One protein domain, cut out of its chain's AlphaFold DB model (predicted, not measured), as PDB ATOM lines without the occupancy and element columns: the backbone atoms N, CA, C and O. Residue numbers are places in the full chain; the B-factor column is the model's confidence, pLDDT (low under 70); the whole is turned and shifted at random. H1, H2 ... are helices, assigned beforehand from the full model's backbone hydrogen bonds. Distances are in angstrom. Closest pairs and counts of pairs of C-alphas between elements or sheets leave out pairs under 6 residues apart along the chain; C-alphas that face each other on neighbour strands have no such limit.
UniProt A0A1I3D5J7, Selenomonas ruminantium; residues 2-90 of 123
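What this domain is: This is residues 2 to 90 of the 123 residues of a protein of Selenomonas ruminantium (UniProt A0A1I3D5J7). Two helices, H3 and the shorter H4, fold back on each other as a helical hairpin that makes the core; H1 packs slantwise on the first half of H3, and H2 lies off to one side, near H4 but touching no helix. A long stretch with no named element, residues 32 to 49, leads from H2 to H3, and the four-residue H5 follows H4. The 89 printed residues have five named helices, H1 to H5 in order, and no named strand; the class is all helix. The whole is compact, with a radius of gyration of the C-alphas of 13.0 A and spans of 36 by 28 by 24 A.

How they stand to each other: Begin with H3, residues 50 to 69, the longest helix. H4, residues 75 to 84, touches it at a shallow tilt of 30 degrees, opposite ways; their closest C-alphas, those of Ala 59 and Ala 82, are 4.8 A apart. H1, residues 2 to 11, touches H3 with H3's residues 53 to 59 alone, at a steep tilt of 53 degrees, the same way; look at Tyr 7 and Val 56, their closest C-alphas, 6.1 A apart. H2, residues 18 to 31, is near H4 and apart from H3. H5, residues 87 to 90, meets H4 only through their link. In H1, H2, H3 and H4 every O i to N i+4 pair is within hydrogen-bond range; H5 is too short for such a pair.

Where its parts are: Find C-alpha 50 at (112.518, 131.639, 105.208); from there H3 runs 28.2 A to C-alpha 69 at (123.268, 145.867, 83.302). H2 measures 19.3 A, H1 14.6 A, H4 14.3 A and H5 5.6 A. H5 ends at C-alpha 90, (119.383, 136.203, 112.354).

The domain as a whole: The two C-alphas farthest apart, those of Ile 16 and Arg 42, are 37.6 A apart. The printed part has no cut, and the link from H2 to H3 is long. In the B-factor column of this model, residues 41 to 45 are under 70.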
ATOM      1  N   GLU A   2     116.874 120.885  97.803       90.56
ATOM      2  CA  GLU A   2     117.153 121.856  96.728       90.56
ATOM      3  C   GLU A   2     117.758 123.192  97.212       90.56
ATOM      4  O   GLU A   2     118.738 123.662  96.635       90.56
ATOM      5  N   LEU A   3     117.234 123.781  98.296       94.06
ATOM      6  CA  LEU A   3     117.692 125.089  98.786       94.06
ATOM      7  C   LEU A   3     119.168 125.090  99.214       94.06
ATOM      8  O   LEU A   3     119.927 125.951  98.781       94.06
ATOM      9  N   MET A   4     119.594 124.103 100.007       96.19
ATOM     10  CA  MET A   4     120.991 124.003 100.456       96.19
ATOM     11  C   MET A   4     121.964 123.801  99.293       96.19
ATOM     12  O   MET A   4     123.074 124.316  99.325       96.19
ATOM     13  N   HIS A   5     121.540 123.103  98.236       97.31
ATOM     14  CA  HIS A   5     122.347 122.950  97.025       97.31
ATOM     15  C   HIS A   5     122.520 124.274  96.276       97.31
ATOM     16  O   HIS A   5     123.628 124.623  95.874       97.31
ATOM     17  N   ARG A   6     121.434 125.041  96.113       97.94
ATOM     18  CA  ARG A   6     121.481 126.392  95.524       97.94
ATOM     19  C   ARG A   6     122.375 127.316  96.346       97.94
ATOM     20  O   ARG A   6     123.235 127.997  95.795       97.94
ATOM     21  N   TYR A   7     122.217 127.274  97.663       98.31
ATOM     22  CA  TYR A   7     123.035 128.026  98.602       98.31
ATOM     23  C   TYR A   7     124.525 127.675  98.492       98.31
ATOM     24  O   TYR A   7     125.353 128.574  98.358       98.31
ATOM     25  N   GLN A   8     124.871 126.385  98.438       98.25
ATOM     26  CA  GLN A   8     126.259 125.955  98.266       98.25
ATOM     27  C   GLN A   8     126.844 126.438  96.932       98.25
ATOM     28  O   GLN A   8     127.931 127.009  96.917       98.25
ATOM     29  N   LYS A   9     126.096 126.317  95.826       98.25
ATOM     30  CA  LYS A   9     126.526 126.835  94.516       98.25
ATOM     31  C   LYS A   9     126.824 128.333  94.529       98.25
ATOM     32  O   LYS A   9     127.698 128.782  93.793       98.25
ATOM     33  N   LEU A  10     126.082 129.112  95.317       98.56
ATOM     34  CA  LEU A  10     126.359 130.534  95.498       98.56
ATOM     35  C   LEU A  10     127.656 130.725  96.292       98.56
ATOM     36  O   LEU A  10     128.532 131.438  95.814       98.56
ATOM     37  N   LYS A  11     127.823 130.044  97.436       98.31
ATOM     38  CA  LYS A  11     129.060 130.100  98.242       98.31
ATOM     39  C   LYS A  11     130.304 129.749  97.416       98.31
ATOM     40  O   LYS A  11     131.326 130.414  97.546       98.31
ATOM     41  N   ASP A  12     130.200 128.770  96.519       98.19
ATOM     42  CA  ASP A  12     131.303 128.335  95.652       98.19
ATOM     43  C   ASP A  12     131.779 129.412  94.661       98.19
ATOM     44  O   ASP A  12     132.892 129.316  94.146       98.19
ATOM     45  N   LYS A  13     130.982 130.463  94.415       98.12
ATOM     46  CA  LYS A  13     131.393 131.612  93.592       98.12
ATOM     47  C   LYS A  13     132.376 132.545  94.301       98.12
ATOM     48  O   LYS A  13     132.972 133.379  93.624       98.12
ATOM     49  N   VAL A  14     132.544 132.433  95.621       98.19
ATOM     50  CA  VAL A  14     133.516 133.228  96.384       98.19
ATOM     51  C   VAL A  14     134.881 132.545  96.328       98.19
ATOM     52  O   VAL A  14     135.081 131.460  96.885       98.19
ATOM     53  N   ILE A  15     135.818 133.177  95.619       97.81
ATOM     54  CA  ILE A  15     137.125 132.583  95.298       97.81
ATOM     55  C   ILE A  15     138.258 133.430  95.872       97.81
ATOM     56  O   ILE A  15     139.166 132.877  96.483       97.81
ATOM     57  N   ILE A  16     138.206 134.755  95.706       97.56
ATOM     58  CA  ILE A  16     139.314 135.637  96.094       97.56
ATOM     59  C   ILE A  16     139.375 135.764  97.619       97.56
ATOM     60  O   ILE A  16     140.443 135.649  98.205       97.56
ATOM     61  N   ARG A  17     138.214 135.938  98.259       96.75
ATOM     62  CA  ARG A  17     138.049 136.093  99.720       96.75
ATOM     63  C   ARG A  17     137.584 134.801 100.392       96.75
ATOM     64  O   ARG A  17     136.754 134.814 101.297       96.75
ATOM     65  N   ARG A  18     137.996 133.655  99.841       97.06
ATOM     66  CA  ARG A  18     137.417 132.351 100.189       97.06
ATOM     67  C   ARG A  18     137.598 132.018 101.667       97.06
ATOM     68  O   ARG A  18     136.656 131.520 102.272       97.06
ATOM     69  N   GLN A  19     138.782 132.264 102.222       97.75
ATOM     70  CA  GLN A  19     139.099 131.864 103.590       97.75
ATOM     71  C   GLN A  19     138.273 132.669 104.599       97.75
ATOM     72  O   GLN A  19     137.554 132.094 105.411       97.75
ATOM     73  N   GLU A  20     138.284 133.992 104.465       98.00
ATOM     74  CA  GLU A  20     137.535 134.917 105.316       98.00
ATOM     75  C   GLU A  20     136.027 134.685 105.191       98.00
ATOM     76  O   GLU A  20     135.289 134.742 106.172       98.00
ATOM     77  N   PHE A  21     135.557 134.388 103.975       98.00
ATOM     78  CA  PHE A  21     134.157 134.067 103.743       98.00
ATOM     79  C   PHE A  21     133.756 132.737 104.385       98.00
ATOM     80  O   PHE A  21     132.686 132.664 104.977       98.00
ATOM     81  N   ILE A  22     134.586 131.692 104.309       97.88
ATOM     82  CA  ILE A  22     134.306 130.414 104.981       97.88
ATOM     83  C   ILE A  22     134.189 130.622 106.492       97.88
ATOM     84  O   ILE A  22     133.224 130.143 107.080       97.88
ATOM     85  N   GLU A  23     135.113 131.365 107.098       98.25
ATOM     86  CA  GLU A  23     135.091 131.661 108.535       98.25
ATOM     87  C   GLU A  23     133.852 132.473 108.936       98.25
ATOM     88  O   GLU A  23     133.173 132.142 109.909       98.25
ATOM     89  N   LEU A  24     133.498 133.492 108.146       97.19
ATOM     90  CA  LEU A  24     132.280 134.268 108.363       97.19
ATOM     91  C   LEU A  24     131.027 133.396 108.248       97.19
ATOM     92  O   LEU A  24     130.136 133.487 109.090       97.19
ATOM     93  N   MET A  25     130.942 132.552 107.218       98.00
ATOM     94  CA  MET A  25     129.773 131.703 107.015       98.00
ATOM     95  C   MET A  25     129.671 130.606 108.075       98.00
ATOM     96  O   MET A  25     128.557 130.310 108.486       98.00
ATOM     97  N   ASP A  26     130.783 130.058 108.568       97.94
ATOM     98  CA  ASP A  26     130.771 129.134 109.708       97.94
ATOM     99  C   ASP A  26     130.207 129.812 110.961       97.94
ATOM    100  O   ASP A  26     129.315 129.271 111.617       97.94
ATOM    101  N   TYR A  27     130.631 131.045 111.250       96.75
ATOM    102  CA  TYR A  27     130.059 131.823 112.347       96.75
ATOM    103  C   TYR A  27     128.558 132.068 112.148       96.75
ATOM    104  O   TYR A  27     127.759 131.806 113.046       96.75
ATOM    105  N   VAL A  28     128.144 132.532 110.967       96.56
ATOM    106  CA  VAL A  28     126.730 132.795 110.663       96.56
ATOM    107  C   VAL A  28     125.891 131.520 110.792       96.56
ATOM    108  O   VAL A  28     124.824 131.548 111.400       96.56
ATOM    109  N   GLU A  29     126.366 130.397 110.263       96.50
ATOM    110  CA  GLU A  29     125.628 129.131 110.220       96.50
ATOM    111  C   GLU A  29     125.571 128.425 111.580       96.50
ATOM    112  O   GLU A  29     124.559 127.800 111.892       96.50
ATOM    113  N   THR A  30     126.629 128.525 112.392       95.88
ATOM    114  CA  THR A  30     126.745 127.776 113.656       95.88
ATOM    115  C   THR A  30     126.448 128.606 114.899       95.88
ATOM    116  O   THR A  30     126.113 128.037 115.940       95.88
ATOM    117  N   LYS A  31     126.587 129.936 114.827       95.25
ATOM    118  CA  LYS A  31     126.424 130.837 115.976       95.25
ATOM    119  C   LYS A  31     125.180 131.701 115.902       95.25
ATOM    120  O   LYS A  31     124.832 132.291 116.913       95.25
ATOM    121  N   THR A  32     124.498 131.793 114.763       94.19
ATOM    122  CA  THR A  32     123.273 132.600 114.642       94.19
ATOM    123  C   THR A  32     122.082 131.742 114.238       94.19
ATOM    124  O   THR A  32     122.224 130.573 113.883       94.19
ATOM    125  N   SER A  33     120.884 132.328 114.247       92.62
ATOM    126  CA  SER A  33     119.681 131.643 113.765       92.62
ATOM    127  C   SER A  33     119.427 131.836 112.264       92.62
ATOM    128  O   SER A  33     118.306 131.645 111.802       92.62
ATOM    129  N   TYR A  34     120.438 132.211 111.472       94.81
ATOM    130  CA  TYR A  34     120.288 132.560 110.053       94.81
ATOM    131  C   TYR A  34     119.609 131.462 109.214       94.81
ATOM    132  O   TYR A  34     118.721 131.754 108.412       94.81
ATOM    133  N   LEU A  35     119.965 130.193 109.442       93.69
ATOM    134  CA  LEU A  35     119.425 129.052 108.688       93.69
ATOM    135  C   LEU A  35     117.972 128.701 109.037       93.69
ATOM    136  O   LEU A  35     117.312 128.018 108.258       93.69
ATOM    137  N   THR A  36     117.476 129.138 110.193       90.06
ATOM    138  CA  THR A  36     116.142 128.782 110.707       90.06
ATOM    139  C   THR A  36     115.220 129.991 110.852       90.06
ATOM    140  O   THR A  36     114.005 129.826 110.957       90.06
ATOM    141  N   SER A  37     115.760 131.206 110.786       89.06
ATOM    142  CA  SER A  37     114.996 132.443 110.907       89.06
ATOM    143  C   SER A  37     113.971 132.604 109.780       89.06
ATOM    144  O   SER A  37     114.249 132.259 108.627       89.06
ATOM    145  N   PRO A  38     112.792 133.172 110.073       88.00
ATOM    146  CA  PRO A  38     111.862 133.639 109.053       88.00
ATOM    147  C   PRO A  38     112.412 134.877 108.332       88.00
ATOM    148  O   PRO A  38     113.135 135.681 108.914       88.00
ATOM    149  N   ALA A  39     112.031 135.082 107.067       83.19
ATOM    150  CA  ALA A  39     112.433 136.289 106.329       83.19
ATOM    151  C   ALA A  39     111.691 137.549 106.807       83.19
ATOM    152  O   ALA A  39     112.146 138.684 106.620       83.19
ATOM    153  N   SER A  40     110.501 137.349 107.374       77.00
ATOM    154  CA  SER A  40     109.586 138.394 107.809       77.00
ATOM    155  C   SER A  40     108.698 137.889 108.939       77.00
ATOM    156  O   SER A  40     108.377 136.708 108.982       77.00
ATOM    157  N   THR A  41     108.235 138.797 109.798       64.25
ATOM    158  CA  THR A  41     107.271 138.508 110.872       64.25
ATOM    159  C   THR A  41     105.815 138.511 110.417       64.25
ATOM    160  O   THR A  41     104.947 137.980 111.100       64.25
ATOM    161  N   ARG A  42     105.510 139.135 109.272       58.19
ATOM    162  CA  ARG A  42     104.121 139.365 108.826       58.19
ATOM    163  C   ARG A  42     103.887 139.127 107.334       58.19
ATOM    164  O   ARG A  42     102.737 139.142 106.900       58.19
ATOM    165  N   PHE A  43     104.947 138.929 106.550       69.00
ATOM    166  CA  PHE A  43     104.883 138.888 105.086       69.00
ATOM    167  C   PHE A  43     105.435 137.568 104.513       69.00
ATOM    168  O   PHE A  43     105.336 136.518 105.146       69.00
ATOM    169  N   HIS A  44     105.942 137.596 103.276       67.00
ATOM    170  CA  HIS A  44     106.451 136.419 102.570       67.00
ATOM    171  C   HIS A  44     107.557 135.711 103.360       67.00
ATOM    172  O   HIS A  44     108.371 136.357 104.019       67.00
ATOM    173  N   LEU A  45     107.567 134.375 103.277       69.81
ATOM    174  CA  LEU A  45     108.533 133.508 103.959       69.81
ATOM    175  C   LEU A  45     108.590 133.725 105.486       69.81
ATOM    176  O   LEU A  45     109.636 133.589 106.120       69.81
ATOM    177  N   CYS A  46     107.427 133.997 106.089       77.62
ATOM    178  CA  CYS A  46     107.155 133.884 107.527       77.62
ATOM    179  C   CYS A  46     107.101 132.399 107.960       77.62
ATOM    180  O   CYS A  46     106.117 131.898 108.505       77.62
ATOM    181  N   ILE A  47     108.143 131.652 107.598       79.88
ATOM    182  CA  ILE A  47     108.315 130.227 107.871       79.88
ATOM    183  C   ILE A  47     109.743 129.968 108.342       79.88
ATOM    184  O   ILE A  47     110.641 130.762 108.073       79.88
ATOM    185  N   GLU A  48     109.955 128.859 109.043       84.50
ATOM    186  CA  GLU A  48     111.291 128.428 109.459       84.50
ATOM    187  C   GLU A  48     112.196 128.254 108.228       84.50
ATOM    188  O   GLU A  48     111.794 127.641 107.238       84.50
ATOM    189  N   GLY A  49     113.389 128.848 108.273       88.62
ATOM    190  CA  GLY A  49     114.341 128.876 107.156       88.62
ATOM    191  C   GLY A  49     113.989 129.848 106.026       88.62
ATOM    192  O   GLY A  49     114.686 129.898 105.011       88.62
ATOM    193  N   GLY A  50     112.940 130.657 106.198       90.94
ATOM    194  CA  GLY A  50     112.518 131.639 105.208       90.94
ATOM    195  C   GLY A  50     113.583 132.694 104.897       90.94
ATOM    196  O   GLY A  50     113.684 133.123 103.750       90.94
ATOM    197  N   LEU A  51     114.403 133.088 105.880       93.69
ATOM    198  CA  LEU A  51     115.480 134.064 105.693       93.69
ATOM    199  C   LEU A  51     116.519 133.563 104.686       93.69
ATOM    200  O   LEU A  51     116.869 134.286 103.756       93.69
ATOM    201  N   LEU A  52     116.954 132.308 104.828       96.06
ATOM    202  CA  LEU A  52     117.888 131.683 103.896       96.06
ATOM    203  C   LEU A  52     117.308 131.624 102.480       96.06
ATOM    204  O   LEU A  52     117.988 131.981 101.519       96.06
ATOM    205  N   GLU A  53     116.055 131.184 102.343       95.81
ATOM    206  CA  GLU A  53     115.389 131.106 101.041       95.81
ATOM    207  C   GLU A  53     115.284 132.483 100.373       95.81
ATOM    208  O   GLU A  53     115.593 132.623  99.188       95.81
ATOM    209  N   HIS A  54     114.923 133.512 101.143       95.25
ATOM    210  CA  HIS A  54     114.896 134.898 100.684       95.25
ATOM    211  C   HIS A  54     116.274 135.360 100.200       95.25
ATOM    212  O   HIS A  54     116.405 135.796  99.056       95.25
ATOM    213  N   SER A  55     117.314 135.188 101.014       97.44
ATOM    214  CA  SER A  55     118.687 135.556 100.662       97.44
ATOM    215  C   SER A  55     119.197 134.850  99.399       97.44
ATOM    216  O   SER A  55     119.804 135.484  98.534       97.44
ATOM    217  N   VAL A  56     118.913 133.551  99.236       98.19
ATOM    218  CA  VAL A  56     119.281 132.786  98.029       98.19
ATOM    219  C   VAL A  56     118.553 133.322  96.792       98.19
ATOM    220  O   VAL A  56     119.183 133.528  95.753       98.19
ATOM    221  N   ASN A  57     117.253 133.614  96.900       97.25
ATOM    222  CA  ASN A  57     116.473 134.193  95.802       97.25
ATOM    223  C   ASN A  57     116.997 135.584  95.398       97.25
ATOM    224  O   ASN A  57     117.089 135.887  94.204       97.25
ATOM    225  N   VAL A  58     117.370 136.424  96.373       97.94
ATOM    226  CA  VAL A  58     117.984 137.740  96.121       97.94
ATOM    227  C   VAL A  58     119.315 137.578  95.389       97.94
ATOM    228  O   VAL A  58     119.532 138.253  94.385       97.94
ATOM    229  N   ALA A  59     120.177 136.655  95.821       98.44
ATOM    230  CA  ALA A  59     121.477 136.427  95.192       98.44
ATOM    231  C   ALA A  59     121.357 135.952  93.737       98.44
ATOM    232  O   ALA A  59     122.019 136.489  92.848       98.44
ATOM    233  N   GLU A  60     120.477 134.990  93.462       98.50
ATOM    234  CA  GLU A  60     120.250 134.498  92.099       98.50
ATOM    235  C   GLU A  60     119.691 135.585  91.174       98.50
ATOM    236  O   GLU A  60     120.104 135.686  90.016       98.50
ATOM    237  N   ASN A  61     118.770 136.416  91.668       98.44
ATOM    238  CA  ASN A  61     118.226 137.522  90.885       98.44
ATOM    239  C   ASN A  61     119.253 138.637  90.679       98.44
ATOM    240  O   ASN A  61     119.355 139.156  89.568       98.44
ATOM    241  N   LEU A  62     120.060 138.959  91.693       98.44
ATOM    242  CA  LEU A  62     121.132 139.943  91.569       98.44
ATOM    243  C   LEU A  62     122.150 139.520  90.505       98.44
ATOM    244  O   LEU A  62     122.540 140.345  89.686       98.44
ATOM    245  N   LEU A  63     122.520 138.236  90.451       98.50
ATOM    246  CA  LEU A  63     123.417 137.715  89.414       98.50
ATOM    247  C   LEU A  63     122.821 137.827  87.997       98.50
ATOM    248  O   LEU A  63     123.548 138.129  87.053       98.50
ATOM    249  N   LYS A  64     121.506 137.631  87.830       98.38
ATOM    250  CA  LYS A  64     120.828 137.832  86.534       98.38
ATOM    251  C   LYS A  64     120.790 139.307  86.141       98.38
ATOM    252  O   LYS A  64     121.097 139.644  85.002       98.38
ATOM    253  N   ILE A  65     120.429 140.179  87.083       98.19
ATOM    254  CA  ILE A  65     120.346 141.627  86.864       98.19
ATOM    255  C   ILE A  65     121.726 142.167  86.502       98.19
ATOM    256  O   ILE A  65     121.879 142.800  85.462       98.19
ATOM    257  N   LYS A  66     122.749 141.859  87.307       97.88
ATOM    258  CA  LYS A  66     124.105 142.347  87.060       97.88
ATOM    259  C   LYS A  66     124.647 141.851  85.720       97.88
ATOM    260  O   LYS A  66     125.291 142.622  85.027       97.88
ATOM    261  N   ALA A  67     124.332 140.622  85.296       97.94
ATOM    262  CA  ALA A  67     124.750 140.127  83.982       97.94
ATOM    263  C   ALA A  67     124.158 140.948  82.823       97.94
ATOM    264  O   ALA A  67     124.785 141.056  81.774       97.94
ATOM    265  N   ALA A  68     122.972 141.533  83.016       98.00
ATOM    266  CA  ALA A  68     122.310 142.355  82.013       98.00
ATOM    267  C   ALA A  68     122.781 143.820  82.012       98.00
ATOM    268  O   ALA A  68     122.840 144.419  80.941       98.00
ATOM    269  N   ILE A  69     123.078 144.404  83.182       97.94
ATOM    270  CA  ILE A  69     123.268 145.867  83.302       97.94
ATOM    271  C   ILE A  69     124.612 146.319  83.884       97.94
ATOM    272  O   ILE A  69     124.949 147.487  83.738       97.94
ATOM    273  N   ALA A  70     125.349 145.439  84.563       97.44
ATOM    274  CA  ALA A  70     126.615 145.760  85.232       97.44
ATOM    275  C   ALA A  70     127.545 144.525  85.275       97.44
ATOM    276  O   ALA A  70     127.865 144.013  86.360       97.44
ATOM    277  N   PRO A  71     127.915 143.958  84.108       97.38
ATOM    278  CA  PRO A  71     128.680 142.713  84.029       97.38
ATOM    279  C   PRO A  71     130.081 142.815  84.649       97.38
ATOM    280  O   PRO A  71     130.649 141.791  85.029       97.38
ATOM    281  N   GLU A  72     130.619 144.028  84.781       97.75
ATOM    282  CA  GLU A  72     131.907 144.339  85.399       97.75
ATOM    283  C   GLU A  72     131.935 144.111  86.918       97.75
ATOM    284  O   GLU A  72     133.007 143.908  87.489       97.75
ATOM    285  N   ILE A  73     130.774 144.103  87.587       97.88
ATOM    286  CA  ILE A  73     130.696 143.794  89.019       97.88
ATOM    287  C   ILE A  73     130.969 142.301  89.219       97.88
ATOM    288  O   ILE A  73     130.358 141.445  88.571       97.88
ATOM    289  N   SER A  74     131.869 141.962  90.144       97.94
ATOM    290  CA  SER A  74     132.242 140.568  90.387       97.94
ATOM    291  C   SER A  74     131.088 139.739  90.963       97.94
ATOM    292  O   SER A  74     130.359 140.179  91.855       97.94
ATOM    293  N   ASP A  75     130.956 138.495  90.482       98.19
ATOM    294  CA  ASP A  75     129.974 137.522  90.986       98.19
ATOM    295  C   ASP A  75     130.082 137.350  92.504       98.19
ATOM    296  O   ASP A  75     129.066 137.337  93.196       98.19
ATOM    297  N   GLU A  76     131.305 137.241  93.032       97.88
ATOM    298  CA  GLU A  76     131.516 137.028  94.464       97.88
ATOM    299  C   GLU A  76     131.022 138.201  95.315       97.88
ATOM    300  O   GLU A  76     130.402 137.971  96.349       97.88
ATOM    301  N   SER A  77     131.219 139.450  94.879       97.94
ATOM    302  CA  SER A  77     130.723 140.612  95.621       97.94
ATOM    303  C   SER A  77     129.199 140.623  95.656       97.94
ATOM    304  O   SER A  77     128.617 140.861  96.712       97.94
ATOM    305  N   CYS A  78     128.550 140.296  94.534       98.31
ATOM    306  CA  CYS A  78     127.098 140.142  94.489       98.31
ATOM    307  C   CYS A  78     126.617 139.043  95.439       98.31
ATOM    308  O   CYS A  78     125.662 139.261  96.177       98.31
ATOM    309  N   VAL A  79     127.280 137.882  95.453       98.44
ATOM    310  CA  VAL A  79     126.913 136.772  96.342       98.44
ATOM    311  C   VAL A  79     127.051 137.163  97.810       98.44
ATOM    312  O   VAL A  79     126.102 136.970  98.567       98.44
ATOM    313  N   VAL A  80     128.193 137.725  98.215       98.31
ATOM    314  CA  VAL A  80     128.451 138.096  99.616       98.31
ATOM    315  C   VAL A  80     127.406 139.096 100.105       98.31
ATOM    316  O   VAL A  80     126.778 138.875 101.139       98.31
ATOM    317  N   VAL A  81     127.176 140.167  99.338       98.00
ATOM    318  CA  VAL A  81     126.210 141.206  99.717       98.00
ATOM    319  C   VAL A  81     124.793 140.646  99.740       98.00
ATOM    320  O   VAL A  81     124.073 140.872 100.704       98.00
ATOM    321  N   ALA A  82     124.378 139.889  98.723       98.19
ATOM    322  CA  ALA A  82     123.012 139.386  98.648       98.19
ATOM    323  C   ALA A  82     122.689 138.350  99.730       98.19
ATOM    324  O   ALA A  82     121.600 138.394 100.299       98.19
ATOM    325  N   LEU A  83     123.618 137.441 100.046       98.31
ATOM    326  CA  LEU A  83     123.391 136.463 101.108       98.31
ATOM    327  C   LEU A  83     123.282 137.140 102.481       98.31
ATOM    328  O   LEU A  83     122.446 136.750 103.288       98.31
ATOM    329  N   LEU A  84     124.079 138.181 102.729       97.44
ATOM    330  CA  LEU A  84     124.199 138.799 104.053       97.44
ATOM    331  C   LEU A  84     123.426 140.116 104.222       97.44
ATOM    332  O   LEU A  84     123.461 140.684 105.311       97.44
ATOM    333  N   HIS A  85     122.708 140.600 103.200       96.06
ATOM    334  CA  HIS A  85     122.020 141.903 103.241       96.06
ATOM    335  C   HIS A  85     121.055 142.054 104.429       96.06
ATOM    336  O   HIS A  85     120.919 143.142 104.978       96.06
ATOM    337  N   ASP A  86     120.423 140.948 104.828       94.00
ATOM    338  CA  ASP A  86     119.439 140.865 105.905       94.00
ATOM    339  C   ASP A  86     119.970 140.073 107.119       94.00
ATOM    340  O   ASP A  86     119.188 139.648 107.973       94.00
ATOM    341  N   LEU A  87     121.293 139.873 107.237       92.69
ATOM    342  CA  LEU A  87     121.904 139.081 108.318       92.69
ATOM    343  C   LEU A  87     121.467 139.549 109.713       92.69
ATOM    344  O   LEU A  87     121.307 138.727 110.611       92.69
ATOM    345  N   GLY A  88     121.199 140.846 109.885       89.44
ATOM    346  CA  GLY A  88     120.703 141.403 111.143       89.44
ATOM    347  C   GLY A  88     119.441 140.715 111.679       89.44
ATOM    348  O   GLY A  88     119.252 140.698 112.889       89.44
ATOM    349  N   LYS A  89     118.619 140.086 110.828       88.62
ATOM    350  CA  LYS A  89     117.427 139.324 111.240       88.62
ATOM    351  C   LYS A  89     117.764 138.004 111.940       88.62
ATOM    352  O   LYS A  89     116.960 137.506 112.715       88.62
ATOM    353  N   ALA A  90     118.953 137.448 111.719       89.50
ATOM    354  CA  ALA A  90     119.383 136.203 112.354       89.50
ATOM    355  C   ALA A  90     119.607 136.328 113.875       89.50
ATOM    356  O   ALA A  90     119.741 135.310 114.563       89.50
TER     357      ALA A  90